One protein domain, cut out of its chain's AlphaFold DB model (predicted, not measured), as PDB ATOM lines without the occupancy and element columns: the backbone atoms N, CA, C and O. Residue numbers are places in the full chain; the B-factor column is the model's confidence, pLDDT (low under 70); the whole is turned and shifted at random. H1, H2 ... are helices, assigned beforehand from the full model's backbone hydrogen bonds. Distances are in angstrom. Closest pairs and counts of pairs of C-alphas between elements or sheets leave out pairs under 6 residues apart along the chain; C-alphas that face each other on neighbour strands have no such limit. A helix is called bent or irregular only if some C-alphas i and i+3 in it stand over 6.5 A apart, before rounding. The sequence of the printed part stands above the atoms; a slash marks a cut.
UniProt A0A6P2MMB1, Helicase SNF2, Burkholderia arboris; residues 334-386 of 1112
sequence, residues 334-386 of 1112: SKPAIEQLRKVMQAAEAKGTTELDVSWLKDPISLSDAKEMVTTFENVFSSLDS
ATOM      1  N   SER A 334     183.225 250.215 220.217       80.06
ATOM      2  CA  SER A 334     183.910 250.329 221.509       80.06
ATOM      3  C   SER A 334     185.440 250.296 221.360       80.06
ATOM      4  O   SER A 334     185.977 249.449 220.642       80.06
ATOM      5  N   LYS A 335     186.163 251.162 222.098       81.38
ATOM      6  CA  LYS A 335     187.646 251.174 222.125       81.38
ATOM      7  C   LYS A 335     188.249 249.766 222.372       81.38
ATOM      8  O   LYS A 335     189.168 249.398 221.644       81.38
ATOM      9  N   PRO A 336     187.733 248.933 223.308       82.12
ATOM     10  CA  PRO A 336     188.260 247.581 223.535       82.12
ATOM     11  C   PRO A 336     188.118 246.628 222.338       82.12
ATOM     12  O   PRO A 336     189.016 245.827 222.087       82.12
ATOM     13  N   ALA A 337     187.016 246.708 221.587       79.12
ATOM     14  CA  ALA A 337     186.785 245.830 220.440       79.12
ATOM     15  C   ALA A 337     187.687 246.187 219.248       79.12
ATOM     16  O   ALA A 337     188.241 245.292 218.608       79.12
ATOM     17  N   ILE A 338     187.899 247.485 218.999       86.75
ATOM     18  CA  ILE A 338     188.838 247.960 217.970       86.75
ATOM     19  C   ILE A 338     190.284 247.584 218.333       86.75
ATOM     20  O   ILE A 338     191.050 247.160 217.469       86.75
ATOM     21  N   GLU A 339     190.649 247.631 219.619       85.69
ATOM     22  CA  GLU A 339     191.956 247.158 220.100       85.69
ATOM     23  C   GLU A 339     192.157 245.653 219.856       85.69
ATOM     24  O   GLU A 339     193.238 245.210 219.460       85.69
ATOM     25  N   GLN A 340     191.115 244.846 220.072       85.00
ATOM     26  CA  GLN A 340     191.152 243.411 219.790       85.00
ATOM     27  C   GLN A 340     191.329 243.144 218.291       85.00
ATOM     28  O   GLN A 340     192.174 242.326 217.924       85.00
ATOM     29  N   LEU A 341     190.601 243.864 217.429       85.56
ATOM     30  CA  LEU A 341     190.755 243.773 215.975       85.56
ATOM     31  C   LEU A 341     192.183 244.140 215.539       85.56
ATOM     32  O   LEU A 341     192.782 243.407 214.755       85.56
ATOM     33  N   ARG A 342     192.778 245.197 216.118       88.44
ATOM     34  CA  ARG A 342     194.176 245.586 215.857       88.44
ATOM     35  C   ARG A 342     195.162 244.468 216.204       88.44
ATOM     36  O   ARG A 342     196.085 244.205 215.436       88.44
ATOM     37  N   LYS A 343     194.974 243.783 217.337       87.00
ATOM     38  CA  LYS A 343     195.841 242.659 217.740       87.00
ATOM     39  C   LYS A 343     195.738 241.474 216.782       87.00
ATOM     40  O   LYS A 343     196.763 240.893 216.428       87.00
ATOM     41  N   VAL A 344     194.523 241.123 216.354       86.38
ATOM     42  CA  VAL A 344     194.293 240.039 215.382       86.38
ATOM     43  C   VAL A 344     194.909 240.399 214.026       86.38
ATOM     44  O   VAL A 344     195.612 239.580 213.437       86.38
ATOM     45  N   MET A 345     194.748 241.652 213.594       88.56
ATOM     46  CA  MET A 345     195.362 242.208 212.387       88.56
ATOM     47  C   MET A 345     196.893 242.096 212.410       88.56
ATOM     48  O   MET A 345     197.473 241.509 211.501       88.56
ATOM     49  N   GLN A 346     197.558 242.573 213.469       85.50
ATOM     50  CA  GLN A 346     199.022 242.500 213.599       85.50
ATOM     51  C   GLN A 346     199.543 241.053 213.595       85.50
ATOM     52  O   GLN A 346     200.583 240.753 213.006       85.50
ATOM     53  N   ALA A 347     198.812 240.133 214.232       83.94
ATOM     54  CA  ALA A 347     199.171 238.717 214.249       83.94
ATOM     55  C   ALA A 347     199.043 238.055 212.865       83.94
ATOM     56  O   ALA A 347     199.824 237.156 212.546       83.94
ATOM     57  N   ALA A 348     198.079 238.483 212.049       82.44
ATOM     58  CA  ALA A 348     197.901 237.997 210.684       82.44
ATOM     59  C   ALA A 348     198.923 238.587 209.708       82.44
ATOM     60  O   ALA A 348     199.439 237.852 208.868       82.44
ATOM     61  N   GLU A 349     199.297 239.864 209.865       82.75
ATOM     62  CA  GLU A 349     200.392 240.478 209.098       82.75
ATOM     63  C   GLU A 349     201.705 239.721 209.292       82.75
ATOM     64  O   GLU A 349     202.389 239.402 208.321       82.75
ATOM     65  N   ALA A 350     202.025 239.363 210.538       82.00
ATOM     66  CA  ALA A 350     203.220 238.587 210.860       82.00
ATOM     67  C   ALA A 350     203.204 237.164 210.264       82.00
ATOM     68  O   ALA A 350     204.262 236.563 210.084       82.00
ATOM     69  N   LYS A 351     202.016 236.621 209.963       83.25
ATOM     70  CA  LYS A 351     201.817 235.283 209.382       83.25
ATOM     71  C   LYS A 351     201.589 235.293 207.865       83.25
ATOM     72  O   LYS A 351     201.563 234.220 207.268       83.25
ATOM     73  N   GLY A 352     201.449 236.468 207.245       79.81
ATOM     74  CA  GLY A 352     201.164 236.611 205.815       79.81
ATOM     75  C   GLY A 352     199.738 236.216 205.409       79.81
ATOM     76  O   GLY A 352     199.519 235.868 204.252       79.81
ATOM     77  N   THR A 353     198.779 236.239 206.338       81.94
ATOM     78  CA  THR A 353     197.382 235.869 206.063       81.94
ATOM     79  C   THR A 353     196.605 237.067 205.510       81.94
ATOM     80  O   THR A 353     196.700 238.171 206.042       81.94
ATOM     81  N   THR A 354     195.821 236.855 204.451       79.38
ATOM     82  CA  THR A 354     195.039 237.909 203.775       79.38
ATOM     83  C   THR A 354     193.639 238.112 204.355       79.38
ATOM     84  O   THR A 354     193.018 239.134 204.075       79.38
ATOM     85  N   GLU A 355     193.165 237.175 205.176       81.06
ATOM     86  CA  GLU A 355     191.848 237.187 205.816       81.06
ATOM     87  C   GLU A 355     191.980 237.023 207.335       81.06
ATOM     88  O   GLU A 355     192.870 236.329 207.838       81.06
ATOM     89  N   LEU A 356     191.095 237.695 208.063       81.25
ATOM     90  CA  LEU A 356     191.075 237.803 209.513       81.25
ATOM     91  C   LEU A 356     189.772 237.224 210.043       81.25
ATOM     92  O   LEU A 356     188.693 237.717 209.723       81.25
ATOM     93  N   ASP A 357     189.889 236.227 210.907       77.88
ATOM     94  CA  ASP A 357     188.763 235.701 211.667       77.88
ATOM     95  C   ASP A 357     188.702 236.406 213.031       77.88
ATOM     96  O   ASP A 357     189.675 236.409 213.797       77.88
ATOM     97  N   VAL A 358     187.578 237.061 213.314       77.06
ATOM     98  CA  VAL A 358     187.367 237.874 214.517       77.06
ATOM     99  C   VAL A 358     186.121 237.371 215.226       77.06
ATOM    100  O   VAL A 358     185.077 237.206 214.618       77.06
ATOM    101  N   SER A 359     186.197 237.185 216.545       70.06
ATOM    102  CA  SER A 359     185.191 236.443 217.326       70.06
ATOM    103  C   SER A 359     183.755 236.986 217.286       70.06
ATOM    104  O   SER A 359     182.834 236.300 217.717       70.06
ATOM    105  N   TRP A 360     183.567 238.236 216.869       72.62
ATOM    106  CA  TRP A 360     182.269 238.912 216.761       72.62
ATOM    107  C   TRP A 360     181.777 239.036 215.310       72.62
ATOM    108  O   TRP A 360     180.708 239.590 215.069       72.62
ATOM    109  N   LEU A 361     182.545 238.513 214.356       69.00
ATOM    110  CA  LEU A 361     182.263 238.488 212.930       69.00
ATOM    111  C   LEU A 361     181.907 237.057 212.530       69.00
ATOM    112  O   LEU A 361     182.554 236.104 212.952       69.00
ATOM    113  N   LYS A 362     180.835 236.904 211.750       65.56
ATOM    114  CA  LYS A 362     180.399 235.589 211.269       65.56
ATOM    115  C   LYS A 362     181.280 235.084 210.121       65.56
ATOM    116  O   LYS A 362     181.500 233.880 210.025       65.56
ATOM    117  N   ASP A 363     181.786 236.008 209.308       74.75
ATOM    118  CA  ASP A 363     182.595 235.739 208.124       74.75
ATOM    119  C   ASP A 363     183.959 236.450 208.229       74.75
ATOM    120  O   ASP A 363     184.040 237.527 208.836       74.75
ATOM    121  N   PRO A 364     185.043 235.876 207.670       76.06
ATOM    122  CA  PRO A 364     186.366 236.494 207.703       76.06
ATOM    123  C   PRO A 364     186.394 237.835 206.964       76.06
ATOM    124  O   PRO A 364     185.796 237.987 205.900       76.06
ATOM    125  N   ILE A 365     187.140 238.803 207.498       84.12
ATOM    126  CA  ILE A 365     187.337 240.115 206.871       84.12
ATOM    127  C   ILE A 365     188.720 240.214 206.227       84.12
ATOM    128  O   ILE A 365     189.701 239.694 206.760       84.12
ATOM    129  N   SER A 366     188.832 240.906 205.093       85.50
ATOM    130  CA  SER A 366     190.129 241.137 204.459       85.50
ATOM    131  C   SER A 366     191.064 241.958 205.362       85.50
ATOM    132  O   SER A 366     190.648 242.845 206.118       85.50
ATOM    133  N   LEU A 367     192.367 241.693 205.266       83.69
ATOM    134  CA  LEU A 367     193.384 242.446 205.999       83.69
ATOM    135  C   LEU A 367     193.381 243.942 205.631       83.69
ATOM    136  O   LEU A 367     193.680 244.785 206.478       83.69
ATOM    137  N   SER A 368     193.049 244.283 204.382       81.62
ATOM    138  CA  SER A 368     192.924 245.671 203.917       81.62
ATOM    139  C   SER A 368     191.746 246.395 204.561       81.62
ATOM    140  O   SER A 368     191.924 247.516 205.039       81.62
ATOM    141  N   ASP A 369     190.582 245.751 204.645       82.62
ATOM    142  CA  ASP A 369     189.383 246.369 205.220       82.62
ATOM    143  C   ASP A 369     189.519 246.524 206.737       82.62
ATOM    144  O   ASP A 369     189.205 247.577 207.290       82.62
ATOM    145  N   ALA A 370     190.084 245.527 207.427       83.69
ATOM    146  CA  ALA A 370     190.339 245.632 208.862       83.69
ATOM    147  C   ALA A 370     191.331 246.754 209.207       83.69
ATOM    148  O   ALA A 370     191.144 247.454 210.206       83.69
ATOM    149  N   LYS A 371     192.359 246.977 208.374       84.94
ATOM    150  CA  LYS A 371     193.267 248.129 208.516       84.94
ATOM    151  C   LYS A 371     192.535 249.450 208.367       84.94
ATOM    152  O   LYS A 371     192.764 250.367 209.159       84.94
ATOM    153  N   GLU A 372     191.670 249.555 207.364       82.62
ATOM    154  CA  GLU A 372     190.882 250.760 207.130       82.62
ATOM    155  C   GLU A 372     189.935 251.037 208.305       82.62
ATOM    156  O   GLU A 372     189.892 252.168 208.794       82.62
ATOM    157  N   MET A 373     189.270 250.007 208.837       83.94
ATOM    158  CA  MET A 373     188.416 250.114 210.023       83.94
ATOM    159  C   MET A 373     189.193 250.618 211.236       83.94
ATOM    160  O   MET A 373     188.814 251.625 211.835       83.94
ATOM    161  N   VAL A 374     190.294 249.948 211.591       85.25
ATOM    162  CA  VAL A 374     191.107 250.298 212.764       85.25
ATOM    163  C   VAL A 374     191.619 251.737 212.655       85.25
ATOM    164  O   VAL A 374     191.449 252.516 213.591       85.25
ATOM    165  N   THR A 375     192.137 252.124 211.487       83.00
ATOM    166  CA  THR A 375     192.631 253.489 211.235       83.00
ATOM    167  C   THR A 375     191.513 254.527 211.349       83.00
ATOM    168  O   THR A 375     191.687 255.583 211.956       83.00
ATOM    169  N   THR A 376     190.337 254.232 210.792       80.75
ATOM    170  CA  THR A 376     189.182 255.140 210.832       80.75
ATOM    171  C   THR A 376     188.707 255.364 212.259       80.75
ATOM    172  O   THR A 376     188.545 256.507 212.682       80.75
ATOM    173  N   PHE A 377     188.542 254.291 213.031       83.88
ATOM    174  CA  PHE A 377     188.103 254.394 214.419       83.88
ATOM    175  C   PHE A 377     189.145 255.064 215.320       83.88
ATOM    176  O   PHE A 377     188.767 255.837 216.193       83.88
ATOM    177  N   GLU A 378     190.444 254.859 215.094       82.12
ATOM    178  CA  GLU A 378     191.500 255.597 215.802       82.12
ATOM    179  C   GLU A 378     191.454 257.104 215.530       82.12
ATOM    180  O   GLU A 378     191.574 257.906 216.459       82.12
ATOM    181  N   ASN A 379     191.228 257.504 214.276       73.81
ATOM    182  CA  ASN A 379     191.069 258.911 213.906       73.81
ATOM    183  C   ASN A 379     189.819 259.524 214.553       73.81
ATOM    184  O   ASN A 379     189.863 260.640 215.069       73.81
ATOM    185  N   VAL A 380     188.717 258.772 214.598       73.88
ATOM    186  CA  VAL A 380     187.490 259.188 215.292       73.88
ATOM    187  C   VAL A 380     187.748 259.325 216.794       73.88
ATOM    188  O   VAL A 380     187.488 260.383 217.357       73.88
ATOM    189  N   PHE A 381     188.318 258.314 217.455       79.81
ATOM    190  CA  PHE A 381     188.588 258.360 218.895       79.81
ATOM    191  C   PHE A 381     189.562 259.477 219.277       79.81
ATOM    192  O   PHE A 381     189.313 260.174 220.255       79.81
ATOM    193  N   SER A 382     190.620 259.694 218.497       73.06
ATOM    194  CA  SER A 382     191.561 260.796 218.732       73.06
ATOM    195  C   SER A 382     190.933 262.171 218.493       73.06
ATOM    196  O   SER A 382     191.214 263.103 219.243       73.06
ATOM    197  N   SER A 383     190.035 262.304 217.508       62.59
ATOM    198  CA  SER A 383     189.274 263.542 217.304       62.59
ATOM    199  C   SER A 383     188.302 263.827 218.458       62.59
ATOM    200  O   SER A 383     188.243 264.963 218.929       62.59
ATOM    201  N   LEU A 384     187.634 262.796 218.989       63.44
ATOM    202  CA  LEU A 384     186.738 262.896 220.146       63.44
ATOM    203  C   LEU A 384     187.494 263.221 221.440       63.44
ATOM    204  O   LEU A 384     187.023 264.032 222.232       63.44
ATOM    205  N   ASP A 385     188.684 262.647 221.636       71.12
ATOM    206  CA  ASP A 385     189.546 262.943 222.787       71.12
ATOM    207  C   ASP A 385     190.129 264.384 222.717       71.12
ATOM    208  O   ASP A 385     190.679 264.880 223.699       71.12
ATOM    209  N   SER A 386     189.988 265.081 221.576       60.62
ATOM    210  CA  SER A 386     190.467 266.457 221.346       60.62
ATOM    211  C   SER A 386     189.404 267.561 221.521       60.62
ATOM    212  O   SER A 386     189.657 268.708 221.149       60.62
TER     213      SER A 386
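AT A GLANCE: This is residues 334 to 386 of the 1112 residues of the protein "Helicase SNF2" of Burkholderia arboris (UniProt A0A6P2MMB1). The model is a helical hairpin: two helices of similar length, H2 and H1, run side by side in opposite ways at a shallow tilt, with a long loop at the end where H1 stops and H2 starts. That loop, residues 352 to 366, doubles back on itself, and within it residues 355 to 356 pair briefly with residues 365 to 366, antiparallel, as strands do. The printed part has 53 residues with two named helices, H1 then H2 along the chain, and no named strand; the class is all helix. The whole is compact, with a radius of gyration of the C-alphas of 11.4 A, yet elongated in outline, spanning 35 by 21 by 15 A.

HOW THE PARTS SIT: The longest helix by residues is H2, residues 367 to 384. It touches H1, residues 335 to 351, with 13 pairs of C-alphas within 8 A. The closest C-alphas of the two helices are those of Ile 338 and Val 374, 6.1 A apart. Their centres are 11.8 A apart. Their lines stand at a shallow tilt of 34 degrees, only just short of steep, and they run opposite ways; the two form a helical hairpin. In the link between them, residues 355 to 356 pair with residues 365 to 366, antiparallel. In both H1 and H2, every O i to N i+4 pair is within hydrogen-bond range.

IN THESE COORDINATES: H2 has 18 residues and is 25.7 A long from C-alpha 367 at (193.384, 242.446, 205.999) to C-alpha 384 at (186.738, 262.896, 220.146). H1 has 17 residues and is 24.8 A long, beginning with C-alpha 335 at (187.646, 251.174, 222.125). Neither helix is bent.

THE WHOLE: The two C-alphas farthest apart are those of Gly 352 and Ser 386, at 35.3 A. The link from H1 to H2, with 15 residues, is long, and the printed part has no cut. The mean pLDDT of the printed part is 79.8; residues 361 to 362, 383 to 384 and 386 are under 70.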